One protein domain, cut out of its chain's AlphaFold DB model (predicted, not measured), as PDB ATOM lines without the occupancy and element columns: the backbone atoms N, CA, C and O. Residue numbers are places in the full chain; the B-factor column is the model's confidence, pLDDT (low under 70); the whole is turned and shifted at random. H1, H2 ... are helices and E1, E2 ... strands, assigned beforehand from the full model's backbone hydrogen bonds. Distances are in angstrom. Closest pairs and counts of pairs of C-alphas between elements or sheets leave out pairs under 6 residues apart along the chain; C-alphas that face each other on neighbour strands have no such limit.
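What this domain is: This is residues 2 to 121 of the 121 residues of an uncharacterized protein of Planctomyces sp. SH-PL14 (UniProt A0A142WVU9). A strongly twisted sheet of five strands makes the middle of an elongated body, with H1 and H2 in a small loop region at one end and three helices at the other. There the helical hairpin of H3 and H4 packs on the sheet, mainly at E2 and E3, and H5 reaches farther out, with residues 107 to 112 sticking out. The 120 printed residues hold five named helices and five named strands, in the order E1 E2 H1 H2 E3 E4 E5 H3 H4 H5, a mixed class. The sheet's order is E4 E3 E2 E1 E5, all antiparallel. The whole is compact, with a radius of gyration of the C-alphas of 15.7 A, and spans 50 by 31 by 21 A.

Where its parts are: Find C-alpha 10 at (-36.679, -0.978, 25.645), where E1, residues 10 to 13, begins. E2, residues 19 to 25, runs 17.2 A; then come the short helices H1, residues 32 to 36, and H2, residues 41 to 44. E3, residues 51 to 56, runs 15.3 A, followed by E4, residues 62 to 65, and E5, residues 70 to 74. H3, residues 77 to 85, is 12.4 A long; H4, residues 89 to 98, is 14.4 A. H5, residues 100 to 110, runs 15.9 A to C-alpha 110 at (-30.534, 16.742, 5.045).

How they stand to each other: Begin at edge strand E5, where N 11 and O 73 of the pair E1 and E5 are 2.8 A apart. In the hairpin of E1 and E2, N 20 and O 12 are 2.9 A apart. Between E2 and E3, look at N 21 and O 55, 2.8 A. In the hairpin of E3 and E4, the other edge strand, N 54 and O 62 are 2.9 A apart. H3 is on the sheet at a height of 9.4 A and only just over E2, on which 3 of its C-alphas fall; the closest C-alphas are those of Ile 21 and Thr 80, 7.7 A. It runs across the strands, at 88 degrees to E2 on the local plane. H4 only grazes the sheet with residues 91 to 98. H3 and H4, a helical hairpin, touch at Val 84 and Val 92, their closest C-alphas, 5.5 A apart, at a shallow tilt of 15 degrees, opposite ways. H3 touches H5, the closest C-alphas being those of Leu 77 and Leu 102, 6.8 A. H4 and H5 only just touch, and only at the corner, with 3 pairs of C-alphas within 8 A; the closest are those of Ile 96 and Leu 102, 5.7 A. H5 is not on the sheet. H1 is not on it either, and H2 only grazes it with residues 42 to 44. In H1, H3, H4 and H5 every O i to N i+4 pair is within hydrogen-bond range; H2 is too short for such a pair.

The domain as a whole: The C-alphas farthest apart are those of Asp 45 and Gly 112, 50.8 A. The printed part has no cut, and none of its links between named elements is long. Mean pLDDT of the printed part is 87.6; look for values under 70 at residues 2 to 4 and 113 to 121.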
ATOM      1  N   GLN A   2     -33.118 -11.302  35.787       42.78
ATOM      2  CA  GLN A   2     -33.612 -10.071  36.422       42.78
ATOM      3  C   GLN A   2     -34.964  -9.676  35.825       42.78
ATOM      4  O   GLN A   2     -35.081  -9.494  34.617       42.78
ATOM      5  N   ASP A   3     -35.947  -9.548  36.709       54.78
ATOM      6  CA  ASP A   3     -37.339  -9.183  36.465       54.78
ATOM      7  C   ASP A   3     -37.432  -7.683  36.117       54.78
ATOM      8  O   ASP A   3     -37.852  -6.840  36.911       54.78
ATOM      9  N   ARG A   4     -36.871  -7.293  34.965       69.38
ATOM     10  CA  ARG A   4     -36.942  -5.906  34.493       69.38
ATOM     11  C   ARG A   4     -38.317  -5.675  33.885       69.38
ATOM     12  O   ARG A   4     -38.615  -6.200  32.819       69.38
ATOM     13  N   SER A   5     -39.112  -4.830  34.540       88.12
ATOM     14  CA  SER A   5     -40.386  -4.356  33.996       88.12
ATOM     15  C   SER A   5     -40.184  -3.749  32.601       88.12
ATOM     16  O   SER A   5     -39.255  -2.965  32.362       88.12
ATOM     17  N   VAL A   6     -41.046  -4.148  31.667       94.38
ATOM     18  CA  VAL A   6     -41.036  -3.654  30.293       94.38
ATOM     19  C   VAL A   6     -41.539  -2.207  30.277       94.38
ATOM     20  O   VAL A   6     -42.461  -1.837  30.999       94.38
ATOM     21  N   ARG A   7     -40.917  -1.355  29.458       95.94
ATOM     22  CA  ARG A   7     -41.318   0.046  29.268       95.94
ATOM     23  C   ARG A   7     -41.007   0.498  27.842       95.94
ATOM     24  O   ARG A   7     -40.173  -0.137  27.189       95.94
ATOM     25  N   PRO A   8     -41.641   1.580  27.352       96.69
ATOM     26  CA  PRO A   8     -41.279   2.168  26.068       96.69
ATOM     27  C   PRO A   8     -39.779   2.450  25.986       96.69
ATOM     28  O   PRO A   8     -39.145   2.725  27.005       96.69
ATOM     29  N   ARG A   9     -39.234   2.384  24.770       96.19
ATOM     30  CA  ARG A   9     -37.804   2.488  24.437       96.19
ATOM     31  C   ARG A   9     -36.944   1.280  24.803       96.19
ATOM     32  O   ARG A   9     -35.772   1.268  24.446       96.19
ATOM     33  N   HIS A  10     -37.460   0.249  25.469       97.81
ATOM     34  CA  HIS A  10     -36.679  -0.978  25.645       97.81
ATOM     35  C   HIS A  10     -36.501  -1.730  24.323       97.81
ATOM     36  O   HIS A  10     -37.460  -1.907  23.573       97.81
ATOM     37  N   LEU A  11     -35.280  -2.212  24.091       97.62
ATOM     38  CA  LEU A  11     -35.003  -3.294  23.162       97.62
ATOM     39  C   LEU A  11     -35.330  -4.615  23.863       97.62
ATOM     40  O   LEU A  11     -34.829  -4.899  24.958       97.62
ATOM     41  N   VAL A  12     -36.183  -5.407  23.228       97.81
ATOM     42  CA  VAL A  12     -36.665  -6.688  23.739       97.81
ATOM     43  C   VAL A  12     -36.493  -7.784  22.699       97.81
ATOM     44  O   VAL A  12     -36.465  -7.500  21.503       97.81
ATOM     45  N   ILE A  13     -36.429  -9.031  23.157       97.50
ATOM     46  CA  ILE A  13     -36.602 -10.221  22.321       97.50
ATOM     47  C   ILE A  13     -38.015 -10.763  22.552       97.50
ATOM     48  O   ILE A  13     -38.421 -10.956  23.702       97.50
ATOM     49  N   ASP A  14     -38.775 -10.968  21.475       95.56
ATOM     50  CA  ASP A  14     -40.130 -11.525  21.544       95.56
ATOM     51  C   ASP A  14     -40.152 -13.061  21.668       95.56
ATOM     52  O   ASP A  14     -39.124 -13.743  21.634       95.56
ATOM     53  N   ASN A  15     -41.352 -13.640  21.772       94.50
ATOM     54  CA  ASN A  15     -41.552 -15.086  21.890       94.50
ATOM     55  C   ASN A  15     -41.119 -15.904  20.660       94.50
ATOM     56  O   ASN A  15     -41.097 -17.134  20.746       94.50
ATOM     57  N   HIS A  16     -40.777 -15.246  19.549       93.94
ATOM     58  CA  HIS A  16     -40.224 -15.839  18.332       93.94
ATOM     59  C   HIS A  16     -38.712 -15.598  18.186       93.94
ATOM     60  O   HIS A  16     -38.136 -15.966  17.163       93.94
ATOM     61  N   GLY A  17     -38.054 -15.006  19.188       95.31
ATOM     62  CA  GLY A  17     -36.623 -14.713  19.140       95.31
ATOM     63  C   GLY A  17     -36.274 -13.473  18.315       95.31
ATOM     64  O   GLY A  17     -35.106 -13.287  17.975       95.31
ATOM     65  N   ARG A  18     -37.253 -12.630  17.967       95.38
ATOM     66  CA  ARG A  18     -37.020 -11.433  17.151       95.38
ATOM     67  C   ARG A  18     -36.727 -10.224  18.038       95.38
ATOM     68  O   ARG A  18     -37.489  -9.975  18.977       95.38
ATOM     69  N   PRO A  19     -35.674  -9.445  17.740       97.12
ATOM     70  CA  PRO A  19     -35.426  -8.190  18.426       97.12
ATOM     71  C   PRO A  19     -36.426  -7.119  17.978       97.12
ATOM     72  O   PRO A  19     -36.724  -6.982  16.789       97.12
ATOM     73  N   GLY A  20     -36.910  -6.317  18.922       96.94
ATOM     74  CA  GLY A  20     -37.805  -5.204  18.635       96.94
ATOM     75  C   GLY A  20     -37.814  -4.139  19.721       96.94
ATOM     76  O   GLY A  20     -37.393  -4.367  20.853       96.94
ATOM     77  N   ILE A  21     -38.298  -2.953  19.367       97.56
ATOM     78  CA  ILE A  21     -38.391  -1.803  20.264       97.56
ATOM     79  C   ILE A  21     -39.807  -1.718  20.818       97.56
ATOM     80  O   ILE A  21     -40.786  -1.671  20.072       97.56
ATOM     81  N   VAL A  22     -39.931  -1.663  22.138       97.25
ATOM     82  CA  VAL A  22     -41.209  -1.412  22.804       97.25
ATOM     83  C   VAL A  22     -41.615   0.033  22.551       97.25
ATOM     84  O   VAL A  22     -40.909   0.959  22.953       97.25
ATOM     85  N   ILE A  23     -42.771   0.234  21.921       95.88
ATOM     86  CA  ILE A  23     -43.251   1.576  21.577       95.88
ATOM     87  C   ILE A  23     -44.298   2.099  22.558       95.88
ATOM     88  O   ILE A  23     -44.286   3.270  22.917       95.88
ATOM     89  N   ALA A  24     -45.200   1.238  23.028       95.62
ATOM     90  CA  ALA A  24     -46.271   1.652  23.922       95.62
ATOM     91  C   ALA A  24     -46.861   0.467  24.678       95.62
ATOM     92  O   ALA A  24     -46.968  -0.644  24.149       95.62
ATOM     93  N   ARG A  25     -47.335   0.737  25.894       95.12
ATOM     94  CA  ARG A  25     -48.240  -0.180  26.582       95.12
ATOM     95  C   ARG A  25     -49.575  -0.176  25.849       95.12
ATOM     96  O   ARG A  25     -50.152   0.883  25.604       95.12
ATOM     97  N   ARG A  26     -50.089  -1.354  25.517       93.12
ATOM     98  CA  ARG A  26     -51.421  -1.497  24.939       93.12
ATOM     99  C   ARG A  26     -52.466  -1.307  26.041       93.12
ATOM    100  O   ARG A  26     -52.332  -1.853  27.132       93.12
ATOM    101  N   ALA A  27     -53.524  -0.555  25.740       87.50
ATOM    102  CA  ALA A  27     -54.583  -0.229  26.701       87.50
ATOM    103  C   ALA A  27     -55.364  -1.456  27.213       87.50
ATOM    104  O   ALA A  27     -56.009  -1.388  28.253       87.50
ATOM    105  N   GLY A  28     -55.300  -2.581  26.501       88.69
ATOM    106  CA  GLY A  28     -55.945  -3.819  26.908       88.69
ATOM    107  C   GLY A  28     -55.445  -5.021  26.120       88.69
ATOM    108  O   GLY A  28     -54.689  -4.892  25.151       88.69
ATOM    109  N   GLN A  29     -55.897  -6.192  26.548       92.50
ATOM    110  CA  GLN A  29     -55.641  -7.460  25.881       92.50
ATOM    111  C   GLN A  29     -56.209  -7.457  24.444       92.50
ATOM    112  O   GLN A  29     -57.252  -6.843  24.194       92.50
ATOM    113  N   PRO A  30     -55.554  -8.136  23.481       94.19
ATOM    114  CA  PRO A  30     -56.175  -8.459  22.202       94.19
ATOM    115  C   PRO A  30     -57.532  -9.166  22.362       94.19
ATOM    116  O   PRO A  30     -57.823  -9.782  23.386       94.19
ATOM    117  N   SER A  31     -58.381  -9.097  21.334       94.69
ATOM    118  CA  SER A  31     -59.688  -9.759  21.381       94.69
ATOM    119  C   SER A  31     -59.535 -11.276  21.496       94.69
ATOM    120  O   SER A  31     -58.571 -11.852  20.990       94.69
ATOM    121  N   ARG A  32     -60.519 -11.945  22.114       93.81
ATOM    122  CA  ARG A  32     -60.479 -13.405  22.263       93.81
ATOM    123  C   ARG A  32     -60.340 -14.125  20.921       93.81
ATOM    124  O   ARG A  32     -59.495 -15.000  20.804       93.81
ATOM    125  N   LYS A  33     -61.076 -13.670  19.900       96.00
ATOM    126  CA  LYS A  33     -60.966 -14.181  18.528       96.00
ATOM    127  C   LYS A  33     -59.523 -14.135  18.009       96.00
ATOM    128  O   LYS A  33     -59.026 -15.139  17.526       96.00
ATOM    129  N   TRP A  34     -58.849 -12.990  18.144       95.00
ATOM    130  CA  TRP A  34     -57.463 -12.850  17.694       95.00
ATOM    131  C   TRP A  34     -56.515 -13.769  18.470       95.00
ATOM    132  O   TRP A  34     -55.594 -14.335  17.888       95.00
ATOM    133  N   LEU A  35     -56.739 -13.932  19.780       94.75
ATOM    134  CA  LEU A  35     -55.936 -14.821  20.621       94.75
ATOM    135  C   LEU A  35     -56.083 -16.278  20.189       94.75
ATOM    136  O   LEU A  35     -55.078 -16.962  20.043       94.75
ATOM    137  N   ASP A  36     -57.307 -16.741  19.938       95.06
ATOM    138  CA  ASP A  36     -57.575 -18.119  19.514       95.06
ATOM    139  C   ASP A  36     -56.928 -18.466  18.159       95.06
ATOM    140  O   ASP A  36     -56.614 -19.629  17.912       95.06
ATOM    141  N   GLU A  37     -56.662 -17.462  17.318       94.75
ATOM    142  CA  GLU A  37     -55.940 -17.595  16.045       94.75
ATOM    143  C   GLU A  37     -54.405 -17.685  16.219       94.75
ATOM    144  O   GLU A  37     -53.693 -17.975  15.255       94.75
ATOM    145  N   GLN A  38     -53.864 -17.467  17.426       94.25
ATOM    146  CA  GLN A  38     -52.419 -17.531  17.671       94.25
ATOM    147  C   GLN A  38     -51.915 -18.972  17.794       94.25
ATOM    148  O   GLN A  38     -52.397 -19.762  18.611       94.25
ATOM    149  N   PHE A  39     -50.860 -19.285  17.036       92.44
ATOM    150  CA  PHE A  39     -50.196 -20.590  17.079       92.44
ATOM    151  C   PHE A  39     -49.538 -20.865  18.443       92.44
ATOM    152  O   PHE A  39     -49.687 -21.951  19.008       92.44
ATOM    153  N   ASP A  40     -48.850 -19.871  19.011       92.94
ATOM    154  CA  ASP A  40     -48.213 -19.988  20.323       92.94
ATOM    155  C   ASP A  40     -49.274 -20.021  21.437       92.94
ATOM    156  O   ASP A  40     -50.003 -19.054  21.665       92.94
ATOM    157  N   ALA A  41     -49.364 -21.140  22.161       93.38
ATOM    158  CA  ALA A  41     -50.310 -21.308  23.265       93.38
ATOM    159  C   ALA A  41     -50.114 -20.276  24.385       93.38
ATOM    160  O   ALA A  41     -51.085 -19.868  25.016       93.38
ATOM    161  N   ARG A  42     -48.885 -19.793  24.587       94.44
ATOM    162  CA  ARG A  42     -48.578 -18.795  25.619       94.44
ATOM    163  C   ARG A  42     -49.159 -17.422  25.290       94.44
ATOM    164  O   ARG A  42     -49.370 -16.619  26.188       94.44
ATOM    165  N   MET A  43     -49.440 -17.153  24.013       94.50
ATOM    166  CA  MET A  43     -50.156 -15.947  23.596       94.50
ATOM    167  C   MET A  43     -51.642 -16.032  23.956       94.50
ATOM    168  O   MET A  43     -52.241 -15.013  24.277       94.50
ATOM    169  N   ARG A  44     -52.237 -17.233  23.919       93.44
ATOM    170  CA  ARG A  44     -53.661 -17.466  24.223       93.44
ATOM    171  C   ARG A  44     -53.993 -17.321  25.704       93.44
ATOM    172  O   ARG A  44     -55.103 -16.890  26.025       93.44
ATOM    173  N   ASP A  45     -53.050 -17.695  26.561       90.94
ATOM    174  CA  ASP A  45     -53.182 -17.663  28.017       90.94
ATOM    175  C   ASP A  45     -51.846 -17.254  28.676       90.94
ATOM    176  O   ASP A  45     -51.073 -18.106  29.125       90.94
ATOM    177  N   PRO A  46     -51.494 -15.955  28.641       88.44
ATOM    178  CA  PRO A  46     -50.224 -15.483  29.174       88.44
ATOM    179  C   PRO A  46     -50.260 -15.330  30.697       88.44
ATOM    180  O   PRO A  46     -51.224 -14.826  31.261       88.44
ATOM    181  N   VAL A  47     -49.132 -15.631  31.348       84.50
ATOM    182  CA  VAL A  47     -48.942 -15.449  32.803       84.50
ATOM    183  C   VAL A  47     -49.151 -13.991  33.237       84.50
ATOM    184  O   VAL A  47     -49.676 -13.724  34.316       84.50
ATOM    185  N   HIS A  48     -48.758 -13.038  32.386       82.06
ATOM    186  CA  HIS A  48     -48.943 -11.607  32.618       82.06
ATOM    187  C   HIS A  48     -49.897 -11.014  31.577       82.06
ATOM    188  O   HIS A  48     -49.624 -11.050  30.378       82.06
ATOM    189  N   HIS A  49     -50.975 -10.379  32.044       87.00
ATOM    190  CA  HIS A  49     -51.986  -9.735  31.192       87.00
ATOM    191  C   HIS A  49     -51.660  -8.273  30.836       87.00
ATOM    192  O   HIS A  49     -52.542  -7.506  30.445       87.00
ATOM    193  N   ILE A  50     -50.399  -7.858  30.973       94.06
ATOM    194  CA  ILE A  50     -49.917  -6.577  30.451       94.06
ATOM    195  C   ILE A  50     -49.457  -6.815  29.016       94.06
ATOM    196  O   ILE A  50     -48.688  -7.734  28.767       94.06
ATOM    197  N   TRP A  51     -49.928  -5.999  28.077       95.94
ATOM    198  CA  TRP A  51     -49.636  -6.160  26.655       95.94
ATOM    199  C   TRP A  51     -48.874  -4.960  26.121       95.94
ATOM    200  O   TRP A  51     -49.166  -3.816  26.475       95.94
ATOM    201  N   TRP A  52     -47.931  -5.229  25.228       97.31
ATOM    202  CA  TRP A  52     -47.041  -4.231  24.659       97.31
ATOM    203  C   TRP A  52     -47.113  -4.253  23.145       97.31
ATOM    204  O   TRP A  52     -47.146  -5.314  22.526       97.31
ATOM    205  N   ASN A  53     -47.122  -3.060  22.564       96.38
ATOM    206  CA  ASN A  53     -46.846  -2.867  21.155       96.38
ATOM    207  C   ASN A  53     -45.326  -2.824  20.986       96.38
ATOM    208  O   ASN A  53     -44.652  -2.004  21.621       96.38
ATOM    209  N   VAL A  54     -44.804  -3.703  20.141       96.31
ATOM    210  CA  VAL A  54     -43.377  -3.838  19.851       96.31
ATOM    211  C   VAL A  54     -43.179  -3.700  18.350       96.31
ATOM    212  O   VAL A  54     -43.928  -4.279  17.565       96.31
ATOM    213  N   MET A  55     -42.181  -2.923  17.958       95.75
ATOM    214  CA  MET A  55     -41.766  -2.748  16.575       95.75
ATOM    215  C   MET A  55     -40.516  -3.593  16.328       95.75
ATOM    216  O   MET A  55     -39.449  -3.226  16.827       95.75
ATOM    217  N   PRO A  56     -40.624  -4.734  15.628       95.31
ATOM    218  CA  PRO A  56     -39.463  -5.535  15.267       95.31
ATOM    219  C   PRO A  56     -38.449  -4.721  14.457       95.31
ATOM    220  O   PRO A  56     -38.832  -3.844  13.679       95.31
ATOM    221  N   LEU A  57     -37.157  -5.009  14.625       93.75
ATOM    222  CA  LEU A  57     -36.101  -4.292  13.895       93.75
ATOM    223  C   LEU A  57     -36.113  -4.581  12.385       93.75
ATOM    224  O   LEU A  57     -35.545  -3.815  11.614       93.75
ATOM    225  N   ASP A  58     -36.744  -5.675  11.958       89.56
ATOM    226  CA  ASP A  58     -36.965  -6.045  10.556       89.56
ATOM    227  C   ASP A  58     -38.273  -5.476   9.973       89.56
ATOM    228  O   ASP A  58     -38.524  -5.616   8.776       89.56
ATOM    229  N   GLY A  59     -39.072  -4.781  10.789       86.19
ATOM    230  CA  GLY A  59     -40.256  -4.046  10.362       86.19
ATOM    231  C   GLY A  59     -41.589  -4.608  10.859       86.19
ATOM    232  O   GLY A  59     -41.713  -5.716  11.379       86.19
ATOM    233  N   GLY A  60     -42.635  -3.802  10.677       89.38
ATOM    234  CA  GLY A  60     -43.995  -4.123  11.102       89.38
ATOM    235  C   GLY A  60     -44.297  -3.766  12.560       89.38
ATOM    236  O   GLY A  60     -43.608  -2.974  13.198       89.38
ATOM    237  N   LEU A  61     -45.394  -4.317  13.075       91.06
ATOM    238  CA  LEU A  61     -45.865  -4.090  14.436       91.06
ATOM    239  C   LEU A  61     -46.417  -5.395  14.992       91.06
ATOM    240  O   LEU A  61     -47.275  -6.022  14.370       91.06
ATOM    241  N   VAL A  62     -45.964  -5.771  16.180       93.38
ATOM    242  CA  VAL A  62     -46.452  -6.951  16.889       93.38
ATOM    243  C   VAL A  62     -46.968  -6.563  18.266       93.38
ATOM    244  O   VAL A  62     -46.575  -5.550  18.845       93.38
ATOM    245  N   VAL A  63     -47.882  -7.376  18.786       95.81
ATOM    246  CA  VAL A  63     -48.402  -7.220  20.142       95.81
ATOM    247  C   VAL A  63     -48.020  -8.454  20.927       95.81
ATOM    248  O   VAL A  63     -48.367  -9.555  20.512       95.81
ATOM    249  N   VAL A  64     -47.332  -8.267  22.049       95.81
ATOM    250  CA  VAL A  64     -46.777  -9.359  22.854       95.81
ATOM    251  C   VAL A  64     -47.120  -9.114  24.327       95.81
ATOM    252  O   VAL A  64     -47.060  -7.963  24.777       95.81
ATOM    253  N   PRO A  65     -47.533 -10.139  25.090       95.88
ATOM    254  CA  PRO A  65     -47.735  -9.999  26.522       95.88
ATOM    255  C   PRO A  65     -46.381  -9.892  27.231       95.88
ATOM    256  O   PRO A  65     -45.399 -10.502  26.819       95.88
ATOM    257  N   GLU A  66     -46.329  -9.129  28.318       95.06
ATOM    258  CA  GLU A  66     -45.102  -8.791  29.048       95.06
ATOM    259  C   GLU A  66     -44.288 -10.023  29.451       95.06
ATOM    260  O   GLU A  66     -43.078 -10.044  29.265       95.06
ATOM    261  N   GLY A  67     -44.960 -11.087  29.901       93.00
ATOM    262  CA  GLY A  67     -44.316 -12.337  30.318       93.00
ATOM    263  C   GLY A  67     -43.601 -13.106  29.209       93.00
ATOM    264  O   GLY A  67     -42.930 -14.096  29.488       93.00
ATOM    265  N   LEU A  68     -43.774 -12.686  27.959       95.12
ATOM    266  CA  LEU A  68     -43.132 -13.274  26.792       95.12
ATOM    267  C   LEU A  68     -42.057 -12.374  26.180       95.12
ATOM    268  O   LEU A  68     -41.491 -12.726  25.147       95.12
ATOM    269  N   LEU A  69     -41.777 -11.232  26.806       95.75
ATOM    270  CA  LEU A  69     -40.718 -10.325  26.400       95.75
ATOM    271  C   LEU A  69     -39.501 -10.506  27.299       95.75
ATOM    272  O   LEU A  69     -39.589 -10.419  28.522       95.75
ATOM    273  N   GLN A  70     -38.341 -10.683  26.678       96.31
ATOM    274  CA  GLN A  70     -37.059 -10.589  27.362       96.31
ATOM    275  C   GLN A  70     -36.490  -9.188  27.152       96.31
ATOM    276  O   GLN A  70     -36.229  -8.789  26.020       96.31
ATOM    277  N   VAL A  71     -36.298  -8.432  28.233       96.75
ATOM    278  CA  VAL A  71     -35.659  -7.110  28.170       96.75
ATOM    279  C   VAL A  71     -34.147  -7.270  28.064       96.75
ATOM    280  O   VAL A  71     -33.512  -7.751  28.999       96.75
ATOM    281  N   GLU A  72     -33.572  -6.783  26.967       96.50
ATOM    282  CA  GLU A  72     -32.121  -6.744  26.770       96.50
ATOM    283  C   GLU A  72     -31.534  -5.483  27.418       96.50
ATOM    284  O   GLU A  72     -30.752  -5.527  28.371       96.50
ATOM    285  N   ARG A  73     -31.957  -4.320  26.913       96.06
ATOM    286  CA  ARG A  73     -31.444  -2.993  27.282       96.06
ATOM    287  C   ARG A  73     -32.396  -1.898  26.804       96.06
ATOM    288  O   ARG A  73     -33.428  -2.175  26.203       96.06
ATOM    289  N   GLU A  74     -32.052  -0.640  27.049       96.06
ATOM    290  CA  GLU A  74     -32.665   0.466  26.311       96.06
ATOM    291  C   GLU A  74     -32.186   0.447  24.848       96.06
ATOM    292  O   GLU A  74     -31.034   0.094  24.565       96.06
ATOM    293  N   ALA A  75     -33.086   0.756  23.917       96.44
ATOM    294  CA  ALA A  75     -32.767   0.867  22.505       96.44
ATOM    295  C   ALA A  75     -31.896   2.104  22.253       96.44
ATOM    296  O   ALA A  75     -32.062   3.156  22.867       96.44
ATOM    297  N   THR A  76     -30.952   1.949  21.338       94.81
ATOM    298  CA  THR A  76     -30.016   2.978  20.890       94.81
ATOM    299  C   THR A  76     -30.502   3.601  19.588       94.81
ATOM    300  O   THR A  76     -31.360   3.046  18.901       94.81
ATOM    301  N   LEU A  77     -29.881   4.713  19.186       91.38
ATOM    302  CA  LEU A  77     -30.114   5.314  17.872       91.38
ATOM    303  C   LEU A  77     -29.847   4.329  16.716       91.38
ATOM    304  O   LEU A  77     -30.515   4.384  15.691       91.38
ATOM    305  N   ALA A  78     -28.894   3.405  16.865       91.69
ATOM    306  CA  ALA A  78     -28.630   2.399  15.837       91.69
ATOM    307  C   ALA A  78     -29.811   1.425  15.675       91.69
ATOM    308  O   ALA A  78     -30.215   1.136  14.549       91.69
ATOM    309  N   ASP A  79     -30.407   0.979  16.788       94.38
ATOM    310  CA  ASP A  79     -31.581   0.100  16.754       94.38
ATOM    311  C   ASP A  79     -32.783   0.821  16.122       94.38
ATOM    312  O   ASP A  79     -33.515   0.243  15.322       94.38
ATOM    313  N   THR A  80     -32.981   2.104  16.449       92.00
ATOM    314  CA  THR A  80     -34.103   2.882  15.905       92.00
ATOM    315  C   THR A  80     -33.943   3.142  14.414       92.00
ATOM    316  O   THR A  80     -34.918   3.022  13.679       92.00
ATOM    317  N   LEU A  81     -32.725   3.417  13.936       91.00
ATOM    318  CA  LEU A  81     -32.435   3.540  12.505       91.00
ATOM    319  C   LEU A  81     -32.704   2.236  11.750       91.00
ATOM    320  O   LEU A  81     -33.250   2.269  10.646       91.00
ATOM    321  N   GLN A  82     -32.371   1.092  12.350       91.50
ATOM    322  CA  GLN A  82     -32.685  -0.208  11.765       91.50
ATOM    323  C   GLN A  82     -34.201  -0.433  11.685       91.50
ATOM    324  O   GLN A  82     -34.711  -0.775  10.620       91.50
ATOM    325  N   ALA A  83     -34.936  -0.153  12.766       89.25
ATOM    326  CA  ALA A  83     -36.395  -0.263  12.786       89.25
ATOM    327  C   ALA A  83     -37.079   0.685  11.779       89.25
ATOM    328  O   ALA A  83     -38.072   0.309  11.155       89.25
ATOM    329  N   VAL A  84     -36.537   1.892  11.568       87.81
ATOM    330  CA  VAL A  84     -37.007   2.836  10.537       87.81
ATOM    331  C   VAL A  84     -36.854   2.256   9.134       87.81
ATOM    332  O   VAL A  84     -37.763   2.412   8.323       87.81
ATOM    333  N   ALA A  85     -35.743   1.574   8.842       84.31
ATOM    334  CA  ALA A  85     -35.496   1.008   7.516       84.31
ATOM    335  C   ALA A  85     -36.541  -0.052   7.115       84.31
ATOM    336  O   ALA A  85     -36.854  -0.180   5.932       84.31
ATOM    337  N   GLY A  86     -37.102  -0.779   8.088       75.38
ATOM    338  CA  GLY A  86     -38.206  -1.726   7.883       75.38
ATOM    339  C   GLY A  86     -39.608  -1.141   8.121       75.38
ATOM    340  O   GLY A  86     -40.608  -1.844   7.967       75.38
ATOM    341  N   GLY A  87     -39.710   0.122   8.541       78.25
ATOM    342  CA  GLY A  87     -40.951   0.757   8.979       78.25
ATOM    343  C   GLY A  87     -41.702   1.498   7.867       78.25
ATOM    344  O   GLY A  87     -41.117   2.006   6.916       78.25
ATOM    345  N   ASN A  88     -43.025   1.617   8.013       80.25
ATOM    346  CA  ASN A  88     -43.827   2.554   7.217       80.25
ATOM    347  C   ASN A  88     -43.828   3.964   7.844       80.25
ATOM    348  O   ASN A  88     -43.363   4.156   8.964       80.25
ATOM    349  N   GLU A  89     -44.394   4.961   7.160       83.06
ATOM    350  CA  GLU A  89     -44.400   6.360   7.628       83.06
ATOM    351  C   GLU A  89     -44.955   6.532   9.060       83.06
ATOM    352  O   GLU A  89     -44.400   7.272   9.872       83.06
ATOM    353  N   SER A  90     -46.016   5.796   9.409       83.12
ATOM    354  CA  SER A  90     -46.603   5.837  10.757       83.12
ATOM    355  C   SER A  90     -45.675   5.241  11.821       83.12
ATOM    356  O   SER A  90     -45.599   5.752  12.944       83.12
ATOM    357  N   ALA A  91     -44.949   4.180  11.469       81.69
ATOM    358  CA  ALA A  91     -43.936   3.574  12.320       81.69
ATOM    359  C   ALA A  91     -42.770   4.544  12.561       81.69
ATOM    360  O   ALA A  91     -42.382   4.763  13.708       81.69
ATOM    361  N   VAL A  92     -42.291   5.207  11.504       85.69
ATOM    362  CA  VAL A  92     -41.229   6.219  11.598       85.69
ATOM    363  C   VAL A  92     -41.640   7.375  12.505       85.69
ATOM    364  O   VAL A  92     -40.880   7.746  13.396       85.69
ATOM    365  N   LYS A  93     -42.859   7.908  12.347       88.56
ATOM    366  CA  LYS A  93     -43.371   8.972  13.223       88.56
ATOM    367  C   LYS A  93     -43.380   8.550  14.694       88.56
ATOM    368  O   LYS A  93     -42.917   9.296  15.549       88.56
ATOM    369  N   THR A  94     -43.847   7.335  14.973       89.81
ATOM    370  CA  THR A  94     -43.874   6.792  16.340       89.81
ATOM    371  C   THR A  94     -42.467   6.682  16.934       89.81
ATOM    372  O   THR A  94     -42.260   7.004  18.102       89.81
ATOM    373  N   LEU A  95     -41.485   6.251  16.136       90.81
ATOM    374  CA  LEU A  95     -40.092   6.185  16.571       90.81
ATOM    375  C   LEU A  95     -39.492   7.574  16.808       90.81
ATOM    376  O   LEU A  95     -38.764   7.742  17.778       90.81
ATOM    377  N   ILE A  96     -39.822   8.576  15.989       91.81
ATOM    378  CA  ILE A  96     -39.383   9.963  16.206       91.81
ATOM    379  C   ILE A  96     -39.928  10.519  17.528       91.81
ATOM    380  O   ILE A  96     -39.176  11.135  18.280       91.81
ATOM    381  N   ASP A  97     -41.202  10.272  17.840       90.88
ATOM    382  CA  ASP A  97     -41.811  10.741  19.092       90.88
ATOM    383  C   ASP A  97     -41.150  10.094  20.328       90.88
ATOM    384  O   ASP A  97     -41.026  10.725  21.378       90.88
ATOM    385  N   LEU A  98     -40.693   8.840  20.209       91.88
ATOM    386  CA  LEU A  98     -40.008   8.105  21.282       91.88
ATOM    387  C   LEU A  98     -38.513   8.427  21.403       91.88
ATOM    388  O   LEU A  98     -37.960   8.357  22.508       91.88
ATOM    389  N   PHE A  99     -37.871   8.761  20.285       92.94
ATOM    390  CA  PHE A  99     -36.441   9.037  20.164       92.94
ATOM    391  C   PHE A  99     -36.237  10.343  19.384       92.94
ATOM    392  O   PHE A  99     -35.934  10.303  18.188       92.94
ATOM    393  N   PRO A 100     -36.396  11.513  20.031       89.62
ATOM    394  CA  PRO A 100     -36.249  12.812  19.371       89.62
ATOM    395  C   PRO A 100     -34.900  12.996  18.658       89.62
ATOM    396  O   PRO A 100     -34.836  13.656  17.619       89.62
ATOM    397  N   GLU A 101     -33.843  12.344  19.152       89.88
ATOM    398  CA  GLU A 101     -32.521  12.281  18.523       89.88
ATOM    399  C   GLU A 101     -32.550  11.756  17.073       89.88
ATOM    400  O   GLU A 101     -31.705  12.128  16.258       89.88
ATOM    401  N   LEU A 102     -33.548  10.947  16.709       88.62
ATOM    402  CA  LEU A 102     -33.757  10.473  15.342       88.62
ATOM    403  C   LEU A 102     -34.144  11.622  14.395       88.62
ATOM    404  O   LEU A 102     -33.702  11.652  13.244       88.62
ATOM    405  N   ALA A 103     -34.930  12.591  14.871       88.12
ATOM    406  CA  ALA A 103     -35.276  13.774  14.087       88.12
ATOM    407  C   ALA A 103     -34.068  14.702  13.903       88.12
ATOM    408  O   ALA A 103     -33.883  15.256  12.819       88.12
ATOM    409  N   ASP A 104     -33.231  14.849  14.934       89.12
ATOM    410  CA  ASP A 104     -31.968  15.589  14.830       89.12
ATOM    411  C   ASP A 104     -31.019  14.934  13.826       89.12
ATOM    412  O   ASP A 104     -30.469  15.611  12.954       89.12
ATOM    413  N   TYR A 105     -30.897  13.607  13.884       86.12
ATOM    414  CA  TYR A 105     -30.119  12.838  12.924       86.12
ATOM    415  C   TYR A 105     -30.627  13.043  11.489       86.12
ATOM    416  O   TYR A 105     -29.849  13.411  10.606       86.12
ATOM    417  N   ALA A 106     -31.935  12.918  11.251       84.81
ATOM    418  CA  ALA A 106     -32.524  13.143   9.930       84.81
ATOM    419  C   ALA A 106     -32.273  14.572   9.406       84.81
ATOM    420  O   ALA A 106     -31.914  14.750   8.239       84.81
ATOM    421  N   ARG A 107     -32.392  15.592  10.271       86.44
ATOM    422  CA  ARG A 107     -32.064  16.988   9.927       86.44
ATOM    423  C   ARG A 107     -30.593  17.163   9.555       86.44
ATOM    424  O   ARG A 107     -30.293  17.857   8.587       86.44
ATOM    425  N   SER A 108     -29.682  16.532  10.295       84.31
ATOM    426  CA  SER A 108     -28.240  16.628  10.038       84.31
ATOM    427  C   SER A 108     -27.839  16.018   8.688       84.31
ATOM    428  O   SER A 108     -27.065  16.628   7.949       84.31
ATOM    429  N   LEU A 109     -28.457  14.892   8.301       79.50
ATOM    430  CA  LEU A 109     -28.285  14.289   6.977       79.50
ATOM    431  C   LEU A 109     -28.787  15.208   5.858       79.50
ATOM    432  O   LEU A 109     -28.084  15.403   4.869       79.50
ATOM    433  N   ALA A 110     -29.970  15.809   6.025       77.56
ATOM    434  CA  ALA A 110     -30.534  16.742   5.045       77.56
ATOM    435  C   ALA A 110     -29.670  18.005   4.863       77.56
ATOM    436  O   ALA A 110     -29.610  18.565   3.772       77.56
ATOM    437  N   ALA A 111     -28.972  18.429   5.919       79.56
ATOM    438  CA  ALA A 111     -28.038  19.551   5.891       79.56
ATOM    439  C   ALA A 111     -26.648  19.196   5.315       79.56
ATOM    440  O   ALA A 111     -25.785  20.067   5.257       79.56
ATOM    441  N   GLY A 112     -26.404  17.938   4.919       71.12
ATOM    442  CA  GLY A 112     -25.097  17.474   4.433       71.12
ATOM    443  C   GLY A 112     -24.049  17.255   5.534       71.12
ATOM    444  O   GLY A 112     -22.892  16.978   5.231       71.12
ATOM    445  N   ASN A 113     -24.447  17.336   6.806       63.38
ATOM    446  CA  ASN A 113     -23.587  17.139   7.969       63.38
ATOM    447  C   ASN A 113     -23.846  15.749   8.557       63.38
ATOM    448  O   ASN A 113     -24.526  15.629   9.573       63.38
ATOM    449  N   ALA A 114     -23.348  14.687   7.920       55.97
ATOM    450  CA  ALA A 114     -23.515  13.338   8.459       55.97
ATOM    451  C   ALA A 114     -22.787  13.213   9.817       55.97
ATOM    452  O   ALA A 114     -21.562  13.368   9.865       55.97
ATOM    453  N   PRO A 115     -23.492  12.947  10.929       56.03
ATOM    454  CA  PRO A 115     -22.853  12.814  12.224       56.03
ATOM    455  C   PRO A 115     -22.125  11.467  12.295       56.03
ATOM    456  O   PRO A 115     -22.632  10.433  11.856       56.03
ATOM    457  N   HIS A 116     -20.919  11.473  12.866       52.97
ATOM    458  CA  HIS A 116     -20.171  10.253  13.152       52.97
ATOM    459  C   HIS A 116     -20.909   9.430  14.216       52.97
ATOM    460  O   HIS A 116     -20.760   9.675  15.414       52.97
ATOM    461  N   ILE A 117     -21.674   8.423  13.794       57.62
ATOM    462  CA  ILE A 117     -22.148   7.375  14.699       57.62
ATOM    463  C   ILE A 117     -20.922   6.530  15.061       57.62
ATOM    464  O   ILE A 117     -20.444   5.726  14.258       57.62
ATOM    465  N   LYS A 118     -20.362   6.737  16.256       47.69
ATOM    466  CA  LYS A 118     -19.383   5.798  16.808       47.69
ATOM    467  C   LYS A 118     -20.134   4.519  17.157       47.69
ATOM    468  O   LYS A 118     -20.903   4.496  18.111       47.69
ATOM    469  N   ALA A 119     -19.922   3.473  16.366       38.44
ATOM    470  CA  ALA A 119     -20.275   2.122  16.765       38.44
ATOM    471  C   ALA A 119     -19.368   1.741  17.943       38.44
ATOM    472  O   ALA A 119     -18.179   1.479  17.752       38.44
ATOM    473  N   GLU A 120     -19.897   1.789  19.162       42.12
ATOM    474  CA  GLU A 120     -19.241   1.153  20.299       42.12
ATOM    475  C   GLU A 120     -19.327  -0.365  20.081       42.12
ATOM    476  O   GLU A 120     -20.410  -0.915  19.881       42.12
ATOM    477  N   ARG A 121     -18.149  -0.993  19.980       40.94
ATOM    478  CA  ARG A 121     -17.952  -2.441  19.856       40.94
ATOM    479  C   ARG A 121     -17.986  -3.106  21.220       40.94
ATOM    480  O   ARG A 121     -17.449  -2.485  22.164       40.94
TER     481      ARG A 121